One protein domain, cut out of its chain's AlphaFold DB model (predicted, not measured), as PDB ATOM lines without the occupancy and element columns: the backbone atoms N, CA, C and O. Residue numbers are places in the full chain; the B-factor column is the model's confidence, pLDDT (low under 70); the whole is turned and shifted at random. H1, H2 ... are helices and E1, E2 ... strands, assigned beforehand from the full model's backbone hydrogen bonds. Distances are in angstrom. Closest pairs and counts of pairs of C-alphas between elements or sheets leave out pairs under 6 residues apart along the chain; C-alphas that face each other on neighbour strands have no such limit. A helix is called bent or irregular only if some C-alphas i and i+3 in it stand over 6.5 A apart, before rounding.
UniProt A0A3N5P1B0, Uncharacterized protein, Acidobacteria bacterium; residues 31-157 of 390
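What this domain is: This is residues 31 to 157 of the 390 residues of an uncharacterized protein of Acidobacteria bacterium (UniProt A0A3N5P1B0). A strongly twisted sheet of five strands runs through the middle of the domain, with H2 packed along E1 and H5 packed along E7. At one end of the long axis lies the small hairpin of E4 and E5, and at the opposite end lies H1, near H5. The printed part has 127 residues with five named helices and seven named strands, in the order E1 H1 E2 H2 E3 H3 E4 E5 H4 E6 E7 H5. The large sheet is mixed, in the order E2 E1 E3 E7 E6, the pair E4 and E5 is antiparallel, and the class is mixed, helices and strands. The whole is compact, with a radius of gyration of the C-alphas of 13.8 A and spans of 43 by 30 by 21 A.

How they stand to each other: The largest sheet runs, strand beside strand, E2, residues 63 to 68; E1, residues 31 to 35; E3, residues 89 to 92; E7, residues 138 to 142; and E6, residues 121 to 125. E2 and E1 are parallel at 27 degrees, with N 34 and O 66 within hydrogen-bond range at 2.9 A. E1 and E3 are parallel at 7 degrees, with N 33 and O 89 at 2.8 A. E3 and E7 are antiparallel at 150 degrees, with N 90 and O 140 at 2.8 A. E6 and E7 form a hairpin, antiparallel at 137 degrees, with N 124 and O 139 at 2.8 A. H2, residues 70 to 82, is on the sheet at a height of 9.3 A, over E1 and along the strands, at 15 degrees to E1 on the local plane; their closest C-alphas, Ile 35 and Ala 70, are 5.9 A apart. H5, residues 148 to 155, is on the sheet at a height of 8.1 A, only just over E7 with 3 of its 8 C-alphas, and runs along the strands; the closest C-alphas of H5 and E7, Tyr 148 and Leu 142, are 6.5 A apart. H1, residues 50 to 58, is only just not on the sheet, with 4 pairs of C-alphas within 10 A. H1 and H5 are close but not clearly touching; their closest C-alphas, Phe 56 and Ala 154, are 7.6 A apart. E1, H1 and E2 form a strand-helix-strand unit, two parallel neighbour strands with a helix between them along the chain, with a right-handed crossover. E2, H2 and E3 form a split one, with E1 between its strands in the sheet, also right-handed. H4, residues 115 to 118, is close to H2 but not clearly touching; their closest C-alphas, Ile 117 and Val 81, are 7.4 A apart. E4, residues 101 to 103, and E5, residues 106 to 108, form a hairpin, antiparallel at 159 degrees, with N 103 and O 106 at 2.8 A; both are apart from the five strands of the large sheet. The closest C-alphas of E5 and H3, residues 96 to 99, are Phe 108 and Leu 97, 6.6 A apart. In H1 and H5 every O i to N i+4 pair is within hydrogen-bond range, in H2 7 of 9 are, and H3 and H4 are too short for such a pair.

Where its parts are: E1 begins at C-alpha 31 (-33.626, -37.680, 53.187) and is 13.1 A long. E2 is 16.4 A, E7 13.0 A and E6 12.7 A long. H2 is 19.2 A long and irregular, with C-alphas 71 and 74 7.2 A apart; it begins at C-alpha 70 (-34.060, -46.088, 37.585). H1 measures 12.1 A, and H5 10.3 A, ending at C-alpha 155 (-47.239, -36.733, 56.049).

The domain as a whole: The two C-alphas farthest apart, those of Ser 58 and Arg 104, are 43.1 A apart. The printed part has no cut. The links E1 to H1, 14 residues, and E6 to E7, 12 residues, are long. The mean pLDDT of the printed part is 93.9, and no printed residue is under 70.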
ATOM      1  N   ARG A  31     -34.140 -37.258  54.489       96.94
ATOM      2  CA  ARG A  31     -33.626 -37.680  53.187       96.94
ATOM      3  C   ARG A  31     -34.761 -38.128  52.280       96.94
ATOM      4  O   ARG A  31     -35.477 -39.084  52.578       96.94
ATOM      5  N   ILE A  32     -34.882 -37.455  51.148       97.62
ATOM      6  CA  ILE A  32     -35.899 -37.682  50.129       97.62
ATOM      7  C   ILE A  32     -35.202 -38.216  48.883       97.62
ATOM      8  O   ILE A  32     -34.312 -37.568  48.335       97.62
ATOM      9  N   TRP A  33     -35.607 -39.387  48.410       98.00
ATOM     10  CA  TRP A  33     -35.105 -39.962  47.165       98.00
ATOM     11  C   TRP A  33     -36.127 -39.813  46.045       98.00
ATOM     12  O   TRP A  33     -37.268 -40.240  46.197       98.00
ATOM     13  N   LYS A  34     -35.711 -39.249  44.907       97.50
ATOM     14  CA  LYS A  34     -36.525 -39.138  43.687       97.50
ATOM     15  C   LYS A  34     -35.978 -40.055  42.604       97.50
ATOM     16  O   LYS A  34     -34.812 -39.948  42.224       97.50
ATOM     17  N   ILE A  35     -36.821 -40.942  42.092       96.88
ATOM     18  CA  ILE A  35     -36.408 -41.968  41.136       96.88
ATOM     19  C   ILE A  35     -37.001 -41.678  39.761       96.88
ATOM     20  O   ILE A  35     -38.203 -41.452  39.636       96.88
ATOM     21  N   GLY A  36     -36.142 -41.667  38.740       94.31
ATOM     22  CA  GLY A  36     -36.555 -41.489  37.348       94.31
ATOM     23  C   GLY A  36     -37.209 -42.727  36.745       94.31
ATOM     24  O   GLY A  36     -37.208 -43.813  37.329       94.31
ATOM     25  N   SER A  37     -37.731 -42.580  35.533       94.31
ATOM     26  CA  SER A  37     -38.538 -43.617  34.905       94.31
ATOM     27  C   SER A  37     -37.674 -44.693  34.239       94.31
ATOM     28  O   SER A  37     -36.766 -44.366  33.464       94.31
ATOM     29  N   PRO A  38     -38.005 -45.992  34.387       95.00
ATOM     30  CA  PRO A  38     -37.321 -47.076  33.679       95.00
ATOM     31  C   PRO A  38     -37.553 -47.053  32.158       95.00
ATOM     32  O   PRO A  38     -36.906 -47.803  31.428       95.00
ATOM     33  N   HIS A  39     -38.469 -46.215  31.656       94.62
ATOM     34  CA  HIS A  39     -38.697 -46.027  30.219       94.62
ATOM     35  C   HIS A  39     -37.863 -44.897  29.613       94.62
ATOM     36  O   HIS A  39     -37.597 -44.931  28.414       94.62
ATOM     37  N   ARG A  40     -37.480 -43.901  30.421       93.25
ATOM     38  CA  ARG A  40     -36.752 -42.712  29.958       93.25
ATOM     39  C   ARG A  40     -35.275 -42.744  30.341       93.25
ATOM     40  O   ARG A  40     -34.465 -42.168  29.628       93.25
ATOM     41  N   GLY A  41     -34.927 -43.433  31.430       89.38
ATOM     42  CA  GLY A  41     -33.558 -43.464  31.952       89.38
ATOM     43  C   GLY A  41     -33.098 -42.110  32.499       89.38
ATOM     44  O   GLY A  41     -31.902 -41.873  32.626       89.38
ATOM     45  N   ASP A  42     -34.042 -41.216  32.789       93.69
ATOM     46  CA  ASP A  42     -33.791 -39.876  33.292       93.69
ATOM     47  C   ASP A  42     -33.413 -39.885  34.776       93.69
ATOM     48  O   ASP A  42     -33.706 -40.825  35.512       93.69
ATOM     49  N   THR A  43     -32.770 -38.806  35.220       95.62
ATOM     50  CA  THR A  43     -32.565 -38.505  36.641       95.62
ATOM     51  C   THR A  43     -33.391 -37.264  36.977       95.62
ATOM     52  O   THR A  43     -33.130 -36.205  36.399       95.62
ATOM     53  N   PRO A  44     -34.401 -37.355  37.861       93.94
ATOM     54  CA  PRO A  44     -35.250 -36.215  38.189       93.94
ATOM     55  C   PRO A  44     -34.453 -35.069  38.816       93.94
ATOM     56  O   PRO A  44     -33.489 -35.298  39.544       93.94
ATOM     57  N   ALA A  45     -34.896 -33.826  38.623       92.44
ATOM     58  CA  ALA A  45     -34.279 -32.690  39.304       92.44
ATOM     59  C   ALA A  45     -34.379 -32.857  40.839       92.44
ATOM     60  O   ALA A  45     -35.482 -33.130  41.340       92.44
ATOM     61  N   PRO A  46     -33.281 -32.658  41.595       93.81
ATOM     62  CA  PRO A  46     -33.261 -32.782  43.055       93.81
ATOM     63  C   PRO A  46     -33.840 -31.539  43.757       93.81
ATOM     64  O   PRO A  46     -33.503 -31.232  44.893       93.81
ATOM     65  N   SER A  47     -34.689 -30.771  43.076       92.44
ATOM     66  CA  SER A  47     -35.311 -29.583  43.648       92.44
ATOM     67  C   SER A  47     -36.435 -29.949  44.616       92.44
ATOM     68  O   SER A  47     -37.191 -30.903  44.400       92.44
ATOM     69  N   ILE A  48     -36.558 -29.135  45.666       91.75
ATOM     70  CA  ILE A  48     -37.670 -29.174  46.614       91.75
ATOM     71  C   ILE A  48     -38.705 -28.137  46.165       91.75
ATOM     72  O   ILE A  48     -38.373 -26.954  46.054       91.75
ATOM     73  N   PRO A  49     -39.957 -28.539  45.904       91.25
ATOM     74  CA  PRO A  49     -41.031 -27.606  45.599       91.25
ATOM     75  C   PRO A  49     -41.265 -26.617  46.756       91.25
ATOM     76  O   PRO A  49     -41.219 -27.025  47.919       91.25
ATOM     77  N   PRO A  50     -41.615 -25.343  46.487       89.19
ATOM     78  CA  PRO A  50     -41.799 -24.331  47.532       89.19
ATOM     79  C   PRO A  50     -42.828 -24.693  48.611       89.19
ATOM     80  O   PRO A  50     -42.698 -24.268  49.753       89.19
ATOM     81  N   GLN A  51     -43.869 -25.452  48.257       84.38
ATOM     82  CA  GLN A  51     -44.886 -25.916  49.209       84.38
ATOM     83  C   GLN A  51     -44.302 -26.920  50.209       84.38
ATOM     84  O   GLN A  51     -44.509 -26.765  51.409       84.38
ATOM     85  N   VAL A  52     -43.503 -27.876  49.728       87.31
ATOM     86  CA  VAL A  52     -42.804 -28.850  50.577       87.31
ATOM     87  C   VAL A  52     -41.751 -28.152  51.433       87.31
ATOM     88  O   VAL A  52     -41.679 -28.415  52.627       87.31
ATOM     89  N   ALA A  53     -40.991 -27.207  50.866       88.88
ATOM     90  CA  ALA A  53     -40.011 -26.424  51.622       88.88
ATOM     91  C   ALA A  53     -40.664 -25.690  52.804       88.88
ATOM     92  O   ALA A  53     -40.240 -25.868  53.941       88.88
ATOM     93  N   ARG A  54     -41.768 -24.965  52.564       86.25
ATOM     94  CA  ARG A  54     -42.511 -24.270  53.631       86.25
ATOM     95  C   ARG A  54     -43.036 -25.213  54.709       86.25
ATOM     96  O   ARG A  54     -43.011 -24.854  55.884       86.25
ATOM     97  N   GLU A  55     -43.525 -26.390  54.327       84.12
ATOM     98  CA  GLU A  55     -44.008 -27.381  55.294       84.12
ATOM     99  C   GLU A  55     -42.869 -27.858  56.199       84.12
ATOM    100  O   GLU A  55     -43.008 -27.865  57.423       84.12
ATOM    101  N   PHE A  56     -41.723 -28.201  55.610       87.88
ATOM    102  CA  PHE A  56     -40.551 -28.632  56.361       87.88
ATOM    103  C   PHE A  56     -40.027 -27.505  57.262       87.88
ATOM    104  O   PHE A  56     -39.822 -27.736  58.454       87.88
ATOM    105  N   ASP A  57     -39.935 -26.275  56.750       87.44
ATOM    106  CA  ASP A  57     -39.523 -25.093  57.515       87.44
ATOM    107  C   ASP A  57     -40.440 -24.840  58.720       87.44
ATOM    108  O   ASP A  57     -39.961 -24.615  59.835       87.44
ATOM    109  N   SER A  58     -41.764 -24.947  58.537       85.31
ATOM    110  CA  SER A  58     -42.749 -24.754  59.615       85.31
ATOM    111  C   SER A  58     -42.569 -25.739  60.778       85.31
ATOM    112  O   SER A  58     -42.921 -25.441  61.921       85.31
ATOM    113  N   ARG A  59     -41.960 -26.896  60.495       84.31
ATOM    114  CA  ARG A  59     -41.658 -27.969  61.450       84.31
ATOM    115  C   ARG A  59     -40.191 -28.013  61.862       84.31
ATOM    116  O   ARG A  59     -39.802 -28.922  62.595       84.31
ATOM    117  N   ARG A  60     -39.385 -27.041  61.417       89.19
ATOM    118  CA  ARG A  60     -37.932 -27.000  61.632       89.19
ATOM    119  C   ARG A  60     -37.256 -28.287  61.141       89.19
ATOM    120  O   ARG A  60     -36.421 -28.861  61.834       89.19
ATOM    121  N   LEU A  61     -37.676 -28.768  59.974       89.81
ATOM    122  CA  LEU A  61     -37.102 -29.917  59.281       89.81
ATOM    123  C   LEU A  61     -36.217 -29.438  58.143       89.81
ATOM    124  O   LEU A  61     -36.572 -28.509  57.428       89.81
ATOM    125  N   ILE A  62     -35.088 -30.114  57.952       91.69
ATOM    126  CA  ILE A  62     -34.171 -29.835  56.847       91.69
ATOM    127  C   ILE A  62     -34.325 -30.965  55.827       91.69
ATOM    128  O   ILE A  62     -33.895 -32.082  56.113       91.69
ATOM    129  N   PRO A  63     -34.965 -30.732  54.671       93.44
ATOM    130  CA  PRO A  63     -35.033 -31.724  53.604       93.44
ATOM    131  C   PRO A  63     -33.691 -31.834  52.865       93.44
ATOM    132  O   PRO A  63     -33.085 -30.828  52.502       93.44
ATOM    133  N   GLU A  64     -33.263 -33.058  52.570       95.31
ATOM    134  CA  GLU A  64     -32.146 -33.348  51.665       95.31
ATOM    135  C   GLU A  64     -32.662 -34.221  50.521       95.31
ATOM    136  O   GLU A  64     -33.096 -35.350  50.748       95.31
ATOM    137  N   VAL A  65     -32.629 -33.713  49.286       96.56
ATOM    138  CA  VAL A  65     -33.110 -34.458  48.117       96.56
ATOM    139  C   VAL A  65     -31.943 -35.052  47.347       96.56
ATOM    140  O   VAL A  65     -31.033 -34.345  46.918       96.56
ATOM    141  N   GLN A  66     -32.024 -36.355  47.108       97.12
ATOM    142  CA  GLN A  66     -31.134 -37.088  46.220       97.12
ATOM    143  C   GLN A  66     -31.963 -37.680  45.083       97.12
ATOM    144  O   GLN A  66     -33.076 -38.164  45.290       97.12
ATOM    145  N   SER A  67     -31.423 -37.640  43.872       96.75
ATOM    146  CA  SER A  67     -32.104 -38.157  42.691       96.75
ATOM    147  C   SER A  67     -31.286 -39.254  42.045       96.75
ATOM    148  O   SER A  67     -30.067 -39.139  41.947       96.75
ATOM    149  N   PHE A  68     -31.970 -40.284  41.555       96.62
ATOM    150  CA  PHE A  68     -31.330 -41.426  40.914       96.62
ATOM    151  C   PHE A  68     -32.033 -41.777  39.602       96.62
ATOM    152  O   PHE A  68     -33.270 -41.722  39.533       96.62
ATOM    153  N   PRO A  69     -31.288 -42.208  38.573       96.69
ATOM    154  CA  PRO A  69     -31.894 -42.916  37.462       96.69
ATOM    155  C   PRO A  69     -32.407 -44.284  37.931       96.69
ATOM    156  O   PRO A  69     -31.849 -44.910  38.837       96.69
ATOM    157  N   ALA A  70     -33.438 -44.800  37.259       96.25
ATOM    158  CA  ALA A  70     -34.060 -46.088  37.585       96.25
ATOM    159  C   ALA A  70     -33.061 -47.255  37.725       96.25
ATOM    160  O   ALA A  70     -33.270 -48.168  38.521       96.25
ATOM    161  N   ARG A  71     -31.969 -47.240  36.949       95.81
ATOM    162  CA  ARG A  71     -30.976 -48.328  36.907       95.81
ATOM    163  C   ARG A  71     -30.152 -48.431  38.191       95.81
ATOM    164  O   ARG A  71     -29.731 -49.524  38.557       95.81
ATOM    165  N   GLU A  72     -29.931 -47.309  38.863       95.88
ATOM    166  CA  GLU A  72     -29.127 -47.232  40.087       95.88
ATOM    167  C   GLU A  72     -29.978 -47.386  41.348       95.88
ATOM    168  O   GLU A  72     -29.462 -47.690  42.421       95.88
ATOM    169  N   PHE A  73     -31.294 -47.222  41.211       95.62
ATOM    170  CA  PHE A  73     -32.226 -47.180  42.325       95.62
ATOM    171  C   PHE A  73     -32.168 -48.421  43.227       95.62
ATOM    172  O   PHE A  73     -31.867 -48.299  44.413       95.62
ATOM    173  N   PHE A  74     -32.461 -49.609  42.691       95.75
ATOM    174  CA  PHE A  74     -32.604 -50.811  43.519       95.75
ATOM    175  C   PHE A  74     -31.293 -51.210  44.230       95.75
ATOM    176  O   PHE A  74     -31.333 -51.419  45.445       95.75
ATOM    177  N   PRO A  75     -30.120 -51.257  43.556       96.06
ATOM    178  CA  PRO A  75     -28.851 -51.537  44.231       96.06
ATOM    179  C   PRO A  75     -28.516 -50.527  45.338       96.06
ATOM    180  O   PRO A  75     -28.090 -50.927  46.423       96.06
ATOM    181  N   ASN A  76     -28.747 -49.231  45.094       97.38
ATOM    182  CA  ASN A  76     -28.479 -48.186  46.082       97.38
ATOM    183  C   ASN A  76     -29.433 -48.276  47.272       97.38
ATOM    184  O   ASN A  76     -28.986 -48.170  48.413       97.38
ATOM    185  N   LEU A  77     -30.724 -48.526  47.029       97.81
ATOM    186  CA  LEU A  77     -31.706 -48.685  48.098       97.81
ATOM    187  C   LEU A  77     -31.375 -49.893  48.967       97.81
ATOM    188  O   LEU A  77     -31.373 -49.782  50.190       97.81
ATOM    189  N   LYS A  78     -31.042 -51.026  48.344       96.88
ATOM    190  CA  LYS A  78     -30.647 -52.230  49.071       96.88
ATOM    191  C   LYS A  78     -29.430 -51.971  49.958       96.88
ATOM    192  O   LYS A  78     -29.479 -52.258  51.148       96.88
ATOM    193  N   LYS A  79     -28.379 -51.347  49.417       97.44
ATOM    194  CA  LYS A  79     -27.195 -50.957  50.199       97.44
ATOM    195  C   LYS A  79     -27.549 -50.001  51.346       97.44
ATOM    196  O   LYS A  79     -27.021 -50.146  52.447       97.44
ATOM    197  N   ALA A  80     -28.424 -49.026  51.106       97.19
ATOM    198  CA  ALA A  80     -28.867 -48.076  52.122       97.19
ATOM    199  C   ALA A  80     -29.643 -48.776  53.251       97.19
ATOM    200  O   ALA A  80     -29.380 -48.517  54.421       97.19
ATOM    201  N   VAL A  81     -30.531 -49.716  52.924       96.88
ATOM    202  CA  VAL A  81     -31.259 -50.530  53.909       96.88
ATOM    203  C   VAL A  81     -30.305 -51.443  54.685       96.88
ATOM    204  O   VAL A  81     -30.309 -51.411  55.913       96.88
ATOM    205  N   ASP A  82     -29.437 -52.185  53.990       95.69
ATOM    206  CA  ASP A  82     -28.488 -53.129  54.600       95.69
ATOM    207  C   ASP A  82     -27.481 -52.418  55.534       95.69
ATOM    208  O   ASP A  82     -26.997 -53.004  56.500       95.69
ATOM    209  N   SER A  83     -27.188 -51.137  55.282       95.31
ATOM    210  CA  SER A  83     -26.312 -50.296  56.115       95.31
ATOM    211  C   SER A  83     -27.040 -49.502  57.210       95.31
ATOM    212  O   SER A  83     -26.410 -48.693  57.892       95.31
ATOM    213  N   GLY A  84     -28.355 -49.684  57.380       94.19
ATOM    214  CA  GLY A  84     -29.140 -48.948  58.380       94.19
ATOM    215  C   GLY A  84     -29.290 -47.453  58.068       94.19
ATOM    216  O   GLY A  84     -29.426 -46.625  58.971       94.19
ATOM    217  N   SER A  85     -29.227 -47.092  56.786       94.94
ATOM    218  CA  SER A  85     -29.337 -45.721  56.290       94.94
ATOM    219  C   SER A  85     -30.331 -45.541  55.121       94.94
ATOM    220  O   SER A  85     -30.053 -44.729  54.235       94.94
ATOM    221  N   PRO A  86     -31.523 -46.178  55.103       96.62
ATOM    222  CA  PRO A  86     -32.505 -45.979  54.027       96.62
ATOM    223  C   PRO A  86     -33.013 -44.527  53.950       96.62
ATOM    224  O   PRO A  86     -32.982 -43.840  54.974       96.62
ATOM    225  N   PRO A  87     -33.485 -44.039  52.785       97.62
ATOM    226  CA  PRO A  87     -34.145 -42.735  52.713       97.62
ATOM    227  C   PRO A  87     -35.380 -42.688  53.616       97.62
ATOM    228  O   PRO A  87     -36.000 -43.718  53.871       97.62
ATOM    229  N   ASP A  88     -35.749 -41.496  54.077       97.56
ATOM    230  CA  ASP A  88     -36.942 -41.301  54.904       97.56
ATOM    231  C   ASP A  88     -38.207 -41.240  54.028       97.56
ATOM    232  O   ASP A  88     -39.235 -41.822  54.376       97.56
ATOM    233  N   VAL A  89     -38.107 -40.586  52.862       97.75
ATOM    234  CA  VAL A  89     -39.165 -40.482  51.844       97.75
ATOM    235  C   VAL A  89     -38.640 -40.983  50.500       97.75
ATOM    236  O   VAL A  89     -37.552 -40.610  50.065       97.75
ATOM    237  N   LEU A  90     -39.431 -41.794  49.812       98.06
ATOM    238  CA  LEU A  90     -39.124 -42.359  48.504       98.06
ATOM    239  C   LEU A  90     -40.214 -41.978  47.501       98.06
ATOM    240  O   LEU A  90     -41.383 -42.279  47.718       98.06
ATOM    241  N   VAL A  91     -39.821 -41.347  46.397       97.56
ATOM    242  CA  VAL A  91     -40.709 -40.808  45.360       97.56
ATOM    243  C   VAL A  91     -40.413 -41.500  44.034       97.56
ATOM    244  O   VAL A  91     -39.297 -41.424  43.514       97.56
ATOM    245  N   ILE A  92     -41.415 -42.183  43.488       95.69
ATOM    246  CA  ILE A  92     -41.307 -43.045  42.307       95.69
ATOM    247  C   ILE A  92     -42.357 -42.616  41.287       95.69
ATOM    248  O   ILE A  92     -43.540 -42.601  41.598       95.69
ATOM    249  N   ASP A  93     -41.965 -42.341  40.048       91.12
ATOM    250  CA  ASP A  93     -42.900 -41.898  39.001       91.12
ATOM    251  C   ASP A  93     -43.461 -43.041  38.129       91.12
ATOM    252  O   ASP A  93     -44.266 -42.814  37.224       91.12
ATOM    253  N   ASN A  94     -43.036 -44.287  38.374       93.19
ATOM    254  CA  ASN A  94     -43.412 -45.438  37.561       93.19
ATOM    255  C   ASN A  94     -43.696 -46.699  38.389       93.19
ATOM    256  O   ASN A  94     -42.827 -47.216  39.093       93.19
ATOM    257  N   TYR A  95     -44.896 -47.261  38.210       92.62
ATOM    258  CA  TYR A  95     -45.357 -48.448  38.937       92.62
ATOM    259  C   TYR A  95     -44.456 -49.674  38.739       92.62
ATOM    260  O   TYR A  95     -44.327 -50.522  39.625       92.62
ATOM    261  N   GLY A  96     -43.792 -49.757  37.584       93.69
ATOM    262  CA  GLY A  96     -42.861 -50.826  37.254       93.69
ATOM    263  C   GLY A  96     -41.674 -50.920  38.215       93.69
ATOM    264  O   GLY A  96     -41.145 -52.008  38.398       93.69
ATOM    265  N   LEU A  97     -41.286 -49.842  38.901       95.69
ATOM    266  CA  LEU A  97     -40.225 -49.890  39.920       95.69
ATOM    267  C   LEU A  97     -40.695 -50.489  41.254       95.69
ATOM    268  O   LEU A  97     -39.882 -50.936  42.060       95.69
ATOM    269  N   ILE A  98     -42.008 -50.548  41.476       96.25
ATOM    270  CA  ILE A  98     -42.613 -51.162  42.662       96.25
ATOM    271  C   ILE A  98     -42.773 -52.667  42.435       96.25
ATOM    272  O   ILE A  98     -42.361 -53.471  43.273       96.25
ATOM    273  N   ARG A  99     -43.336 -53.059  41.283       95.81
ATOM    274  CA  ARG A  99     -43.638 -54.462  40.940       95.81
ATOM    275  C   ARG A  99     -42.564 -55.176  40.128       95.81
ATOM    276  O   ARG A  99     -42.645 -56.391  40.010       95.81
ATOM    277  N   GLY A 100     -41.583 -54.464  39.593       96.00
ATOM    278  CA  GLY A 100     -40.616 -54.980  38.630       96.00
ATOM    279  C   GLY A 100     -41.118 -54.832  37.192       96.00
ATOM    280  O   GLY A 100     -42.306 -54.993  36.911       96.00
ATOM    281  N   ILE A 101     -40.209 -54.509  36.271       97.06
ATOM    282  CA  ILE A 101     -40.536 -54.262  34.861       97.06
ATOM    283  C   ILE A 101     -39.344 -54.558  33.949       97.06
ATOM    284  O   ILE A 101     -38.187 -54.419  34.345       97.06
ATOM    285  N   THR A 102     -39.628 -54.933  32.703       97.31
ATOM    286  CA  THR A 102     -38.642 -54.985  31.619       97.31
ATOM    287  C   THR A 102     -38.995 -53.924  30.584       97.31
ATOM    288  O   THR A 102     -40.121 -53.886  30.090       97.31
ATOM    289  N   THR A 103     -38.041 -53.061  30.248       96.62
ATOM    290  CA  THR A 103     -38.177 -52.020  29.222       96.62
ATOM    291  C   THR A 103     -37.065 -52.164  28.180       96.62
ATOM    292  O   THR A 103     -36.210 -53.045  28.276       96.62
ATOM    293  N   ARG A 104     -37.027 -51.260  27.191       96.31
ATOM    294  CA  ARG A 104     -35.903 -51.169  26.240       96.31
ATOM    295  C   ARG A 104     -34.561 -50.862  26.920       96.31
ATOM    296  O   ARG A 104     -33.522 -51.121  26.329       96.31
ATOM    297  N   LEU A 105     -34.583 -50.324  28.141       95.19
ATOM    298  CA  LEU A 105     -33.390 -49.999  28.931       95.19
ATOM    299  C   LEU A 105     -32.946 -51.150  29.849       95.19
ATOM    300  O   LEU A 105     -31.967 -51.008  30.579       95.19
ATOM    301  N   GLY A 106     -33.644 -52.289  29.809       95.88
ATOM    302  CA  GLY A 106     -33.311 -53.495  30.562       95.88
ATOM    303  C   GLY A 106     -34.379 -53.893  31.575       95.88
ATOM    304  O   GLY A 106     -35.526 -53.444  31.529       95.88
ATOM    305  N   ARG A 107     -33.998 -54.787  32.488       96.56
ATOM    306  CA  ARG A 107     -34.859 -55.285  33.563       96.56
ATOM    307  C   ARG A 107     -34.581 -54.527  34.857       96.56
ATOM    308  O   ARG A 107     -33.429 -54.403  35.266       96.56
ATOM    309  N   PHE A 108     -35.646 -54.095  35.518       96.69
ATOM    310  CA  PHE A 108     -35.618 -53.360  36.776       96.69
ATOM    311  C   PHE A 108     -36.341 -54.191  37.848       96.69
ATOM    312  O   PHE A 108     -37.513 -54.530  37.650       96.69
ATOM    313  N   PRO A 109     -35.669 -54.573  38.951       95.06
ATOM    314  CA  PRO A 109     -36.310 -55.276  40.061       95.06
ATOM    315  C   PRO A 109     -37.367 -54.408  40.753       95.06
ATOM    316  O   PRO A 109     -37.211 -53.193  40.846       95.06
ATOM    317  N   GLY A 110     -38.430 -55.039  41.253       95.56
ATOM    318  CA  GLY A 110     -39.471 -54.356  42.017       95.56
ATOM    319  C   GLY A 110     -39.143 -54.301  43.502       95.56
ATOM    320  O   GLY A 110     -38.929 -55.347  44.113       95.56
ATOM    321  N   ILE A 111     -39.169 -53.114  44.112       96.06
ATOM    322  CA  ILE A 111     -38.877 -52.968  45.552       96.06
ATOM    323  C   ILE A 111     -39.859 -53.707  46.462       96.06
ATOM    324  O   ILE A 111     -39.473 -54.138  47.543       96.06
ATOM    325  N   ALA A 112     -41.106 -53.904  46.027       93.62
ATOM    326  CA  ALA A 112     -42.101 -54.628  46.814       93.62
ATOM    327  C   ALA A 112     -41.904 -56.155  46.768       93.62
ATOM    328  O   ALA A 112     -42.547 -56.872  47.529       93.62
ATOM    329  N   GLN A 113     -41.052 -56.664  45.868       93.31
ATOM    330  CA  GLN A 113     -40.726 -58.092  45.779       93.31
ATOM    331  C   GLN A 113     -39.615 -58.498  46.756       93.31
ATOM    332  O   GLN A 113     -39.504 -59.671  47.106       93.31
ATOM    333  N   ASP A 114     -38.793 -57.543  47.197       95.94
ATOM    334  CA  ASP A 114     -37.796 -57.772  48.236       95.94
ATOM    335  C   ASP A 114     -38.490 -57.819  49.605       95.94
ATOM    336  O   ASP A 114     -39.182 -56.880  49.995       95.94
ATOM    337  N   GLN A 115     -38.331 -58.922  50.342       94.06
ATOM    338  CA  GLN A 115     -39.056 -59.134  51.601       94.06
ATOM    339  C   GLN A 115     -38.651 -58.157  52.711       94.06
ATOM    340  O   GLN A 115     -39.460 -57.883  53.599       94.06
ATOM    341  N   THR A 116     -37.417 -57.655  52.687       94.62
ATOM    342  CA  THR A 116     -36.899 -56.737  53.705       94.62
ATOM    343  C   THR A 116     -37.341 -55.314  53.405       94.62
ATOM    344  O   THR A 116     -37.808 -54.619  54.306       94.62
ATOM    345  N   ILE A 117     -37.223 -54.887  52.145       96.38
ATOM    346  CA  ILE A 117     -37.630 -53.545  51.713       96.38
ATOM    347  C   ILE A 117     -39.154 -53.439  51.708       96.38
ATOM    348  O   ILE A 117     -39.699 -52.504  52.284       96.38
ATOM    349  N   GLY A 118     -39.852 -54.415  51.124       94.75
ATOM    350  CA  GLY A 118     -41.305 -54.397  50.962       94.75
ATOM    351  C   GLY A 118     -42.069 -54.249  52.279       94.75
ATOM    352  O   GLY A 118     -43.038 -53.500  52.332       94.75
ATOM    353  N   LYS A 119     -41.597 -54.879  53.365       95.31
ATOM    354  CA  LYS A 119     -42.190 -54.752  54.714       95.31
ATOM    355  C   LYS A 119     -41.989 -53.377  55.358       95.31
ATOM    356  O   LYS A 119     -42.647 -53.078  56.348       95.31
ATOM    357  N   GLN A 120     -41.067 -52.568  54.841       96.12
ATOM    358  CA  GLN A 120     -40.794 -51.227  55.359       96.12
ATOM    359  C   GLN A 120     -41.580 -50.132  54.638       96.12
ATOM    360  O   GLN A 120     -41.571 -48.995  55.101       96.12
ATOM    361  N   LEU A 121     -42.224 -50.450  53.511       97.19
ATOM    362  CA  LEU A 121     -42.924 -49.473  52.685       97.19
ATOM    363  C   LEU A 121     -44.280 -49.122  53.296       97.19
ATOM    364  O   LEU A 121     -45.189 -49.949  53.314       97.19
ATOM    365  N   LEU A 122     -44.436 -47.865  53.707       97.81
ATOM    366  CA  LEU A 122     -45.730 -47.274  54.037       97.81
ATOM    367  C   LEU A 122     -46.111 -46.275  52.946       97.81
ATOM    368  O   LEU A 122     -45.384 -45.308  52.719       97.81
ATOM    369  N   GLY A 123     -47.222 -46.507  52.247       97.31
ATOM    370  CA  GLY A 123     -47.663 -45.615  51.176       97.31
ATOM    371  C   GLY A 123     -48.073 -44.244  51.711       97.31
ATOM    372  O   GLY A 123     -48.750 -44.150  52.731       97.31
ATOM    373  N   VAL A 124     -47.714 -43.179  51.002       97.06
ATOM    374  CA  VAL A 124     -48.175 -41.816  51.284       97.06
ATOM    375  C   VAL A 124     -49.038 -41.344  50.122       97.06
ATOM    376  O   VAL A 124     -48.599 -41.382  48.972       97.06
ATOM    377  N   LYS A 125     -50.274 -40.932  50.412       94.06
ATOM    378  CA  LYS A 125     -51.235 -40.412  49.426       94.06
ATOM    379  C   LYS A 125     -51.551 -38.955  49.732       94.06
ATOM    380  O   LYS A 125     -51.747 -38.631  50.900       94.06
ATOM    381  N   GLY A 126     -51.608 -38.087  48.723       90.31
ATOM    382  CA  GLY A 126     -52.020 -36.683  48.859       90.31
ATOM    383  C   GLY A 126     -50.987 -35.786  49.549       90.31
ATOM    384  O   GLY A 126     -50.830 -34.619  49.197       90.31
ATOM    385  N   SER A 127     -50.247 -36.322  50.518       91.00
ATOM    386  CA  SER A 127     -49.118 -35.662  51.159       91.00
ATOM    387  C   SER A 127     -47.852 -35.859  50.335       91.00
ATOM    388  O   SER A 127     -47.524 -36.973  49.930       91.00
ATOM    389  N   PHE A 128     -47.117 -34.766  50.133       91.75
ATOM    390  CA  PHE A 128     -45.930 -34.716  49.277       91.75
ATOM    391  C   PHE A 128     -46.200 -34.989  47.791       91.75
ATOM    392  O   PHE A 128     -45.253 -35.242  47.045       91.75
ATOM    393  N   ASP A 129     -47.452 -34.900  47.334       90.31
ATOM    394  CA  ASP A 129     -47.795 -35.022  45.913       90.31
ATOM    395  C   ASP A 129     -47.051 -33.976  45.063       90.31
ATOM    396  O   ASP A 129     -46.766 -34.211  43.894       90.31
ATOM    397  N   GLU A 130     -46.644 -32.848  45.650       89.94
ATOM    398  CA  GLU A 130     -45.822 -31.833  44.990       89.94
ATOM    399  C   GLU A 130     -44.415 -32.327  44.622       89.94
ATOM    400  O   GLU A 130     -43.771 -31.750  43.744       89.94
ATOM    401  N   LEU A 131     -43.905 -33.370  45.293       92.06
ATOM    402  CA  LEU A 131     -42.642 -34.017  44.921       92.06
ATOM    403  C   LEU A 131     -42.779 -34.836  43.632       92.06
ATOM    404  O   LEU A 131     -41.760 -35.126  42.990       92.06
ATOM    405  N   LEU A 132     -44.010 -35.210  43.267       90.50
ATOM    406  CA  LEU A 132     -44.314 -35.933  42.043       90.50
ATOM    407  C   LEU A 132     -44.204 -34.987  40.843       90.50
ATOM    408  O   LEU A 132     -44.544 -33.805  40.897       90.50
ATOM    409  N   GLY A 133     -43.705 -35.518  39.728       83.06
ATOM    410  CA  GLY A 133     -43.713 -34.790  38.462       83.06
ATOM    411  C   GLY A 133     -45.127 -34.667  37.887       83.06
ATOM    412  O   GLY A 133     -46.090 -35.225  38.406       83.06
ATOM    413  N   SER A 134     -45.251 -34.008  36.733       81.25
ATOM    414  CA  SER A 134     -46.530 -33.878  36.012       81.25
ATOM    415  C   SER A 134     -47.172 -35.217  35.620       81.25
ATOM    416  O   SER A 134     -48.378 -35.272  35.400       81.25
ATOM    417  N   GLY A 135     -46.383 -36.294  35.545       78.31
ATOM    418  CA  GLY A 135     -46.866 -37.656  35.307       78.31
ATOM    419  C   GLY A 135     -47.461 -38.352  36.538       78.31
ATOM    420  O   GLY A 135     -47.938 -39.476  36.405       78.31
ATOM    421  N   GLY A 136     -47.439 -37.716  37.714       87.69
ATOM    422  CA  GLY A 136     -47.816 -38.340  38.981       87.69
ATOM    423  C   GLY A 136     -46.786 -39.368  39.460       87.69
ATOM    424  O   GLY A 136     -45.620 -39.334  39.065       87.69
ATOM    425  N   GLY A 137     -47.219 -40.270  40.341       92.62
ATOM    426  CA  GLY A 137     -46.384 -41.346  40.860       92.62
ATOM    427  C   GLY A 137     -46.857 -41.865  42.215       92.62
ATOM    428  O   GLY A 137     -48.035 -41.780  42.555       92.62
ATOM    429  N   TRP A 138     -45.916 -42.414  42.971       96.00
ATOM    430  CA  TRP A 138     -46.107 -43.024  44.276       96.00
ATOM    431  C   TRP A 138     -45.063 -42.491  45.246       96.00
ATOM    432  O   TRP A 138     -43.877 -42.413  44.916       96.00
ATOM    433  N   THR A 139     -45.508 -42.201  46.460       97.50
ATOM    434  CA  THR A 139     -44.646 -41.797  47.565       97.50
ATOM    435  C   THR A 139     -44.710 -42.858  48.658       97.50
ATOM    436  O   THR A 139     -45.780 -43.387  48.958       97.50
ATOM    437  N   TYR A 140     -43.566 -43.176  49.254       98.12
ATOM    438  CA  TYR A 140     -43.444 -44.117  50.362       98.12
ATOM    439  C   TYR A 140     -42.597 -43.524  51.484       98.12
ATOM    440  O   TYR A 140     -41.623 -42.820  51.222       98.12
ATOM    441  N   LEU A 141     -42.930 -43.866  52.724       98.19
ATOM    442  CA  LEU A 141     -42.005 -43.778  53.850       98.19
ATOM    443  C   LEU A 141     -41.352 -45.137  54.073       98.19
ATOM    444  O   LEU A 141     -41.989 -46.169  53.851       98.19
ATOM    445  N   LEU A 142     -40.103 -45.137  54.539       97.75
ATOM    446  CA  LEU A 142     -39.423 -46.361  54.958       97.75
ATOM    447  C   LEU A 142     -39.361 -46.419  56.482       97.75
ATOM    448  O   LEU A 142     -38.671 -45.613  57.112       97.75
ATOM    449  N   SER A 143     -40.052 -47.394  57.072       96.25
ATOM    450  CA  SER A 143     -40.146 -47.553  58.530       96.25
ATOM    451  C   SER A 143     -38.813 -47.849  59.222       96.25
ATOM    452  O   SER A 143     -38.671 -47.569  60.409       96.25
ATOM    453  N   GLY A 144     -37.812 -48.351  58.490       94.56
ATOM    454  CA  GLY A 144     -36.449 -48.551  58.994       94.56
ATOM    455  C   GLY A 144     -35.564 -47.297  58.999       94.56
ATOM    456  O   GLY A 144     -34.398 -47.378  59.386       94.56
ATOM    457  N   SER A 145     -36.065 -46.146  58.543       95.94
ATOM    458  CA  SER A 145     -35.298 -44.895  58.503       95.94
ATOM    459  C   SER A 145     -35.262 -44.190  59.864       95.94
ATOM    460  O   SER A 145     -36.215 -44.233  60.642       95.94
ATOM    461  N   LYS A 146     -34.148 -43.510  60.172       93.69
ATOM    462  CA  LYS A 146     -33.966 -42.836  61.471       93.69
ATOM    463  C   LYS A 146     -34.953 -41.690  61.690       93.69
ATOM    464  O   LYS A 146     -35.324 -41.436  62.834       93.69
ATOM    465  N   ASN A 147     -35.390 -41.014  60.622       94.56
ATOM    466  CA  ASN A 147     -36.360 -39.926  60.718       94.56
ATOM    467  C   ASN A 147     -37.773 -40.365  60.301       94.56
ATOM    468  O   ASN A 147     -38.618 -39.505  60.053       94.56
ATOM    469  N   TYR A 148     -38.067 -41.674  60.279       95.38
ATOM    470  CA  TYR A 148     -39.377 -42.209  59.900       95.38
ATOM    471  C   TYR A 148     -40.537 -41.517  60.626       95.38
ATOM    472  O   TYR A 148     -41.446 -41.006  59.980       95.38
ATOM    473  N   ASN A 149     -40.489 -41.439  61.961       94.62
ATOM    474  CA  ASN A 149     -41.567 -40.833  62.752       94.62
ATOM    475  C   ASN A 149     -41.775 -39.355  62.403       94.62
ATOM    476  O   ASN A 149     -42.901 -38.874  62.356       94.62
ATOM    477  N   VAL A 150     -40.692 -38.638  62.113       92.88
ATOM    478  CA  VAL A 150     -40.742 -37.225  61.742       92.88
ATOM    479  C   VAL A 150     -41.352 -37.049  60.348       92.88
ATOM    480  O   VAL A 150     -42.244 -36.219  60.173       92.88
ATOM    481  N   ALA A 151     -40.931 -37.860  59.375       94.25
ATOM    482  CA  ALA A 151     -41.507 -37.865  58.031       94.25
ATOM    483  C   ALA A 151     -42.987 -38.292  58.047       94.25
ATOM    484  O   ALA A 151     -43.809 -37.707  57.341       94.25
ATOM    485  N   ARG A 152     -43.348 -39.250  58.907       95.69
ATOM    486  CA  ARG A 152     -44.725 -39.696  59.142       95.69
ATOM    487  C   ARG A 152     -45.599 -38.584  59.711       95.69
ATOM    488  O   ARG A 152     -46.686 -38.350  59.195       95.69
ATOM    489  N   GLU A 153     -45.127 -37.860  60.721       93.12
ATOM    490  CA  GLU A 153     -45.864 -36.721  61.282       93.12
ATOM    491  C   GLU A 153     -45.988 -35.545  60.301       93.12
ATOM    492  O   GLU A 153     -46.977 -34.813  60.342       93.12
ATOM    493  N   ALA A 154     -45.018 -35.367  59.399       92.44
ATOM    494  CA  ALA A 154     -45.129 -34.412  58.298       92.44
ATOM    495  C   ALA A 154     -46.157 -34.866  57.242       92.44
ATOM    496  O   ALA A 154     -46.918 -34.042  56.736       92.44
ATOM    497  N   ALA A 155     -46.234 -36.169  56.949       94.06
ATOM    498  CA  ALA A 155     -47.239 -36.733  56.049       94.06
ATOM    499  C   ALA A 155     -48.666 -36.669  56.628       94.06
ATOM    500  O   ALA A 155     -49.611 -36.464  55.872       94.06
ATOM    501  N   LEU A 156     -48.821 -36.810  57.949       94.62
ATOM    502  CA  LEU A 156     -50.101 -36.769  58.681       94.62
ATOM    503  C   LEU A 156     -50.479 -35.368  59.182       94.62
ATOM    504  O   LEU A 156     -51.209 -35.223  60.168       94.62
ATOM    505  N   ARG A 157     -49.956 -34.320  58.547       91.25
ATOM    506  CA  ARG A 157     -50.250 -32.938  58.929       91.25
ATOM    507  C   ARG A 157     -51.751 -32.630  58.872       91.25
ATOM    508  O   ARG A 157     -52.550 -33.376  58.310       91.25
TER     509      ARG A 157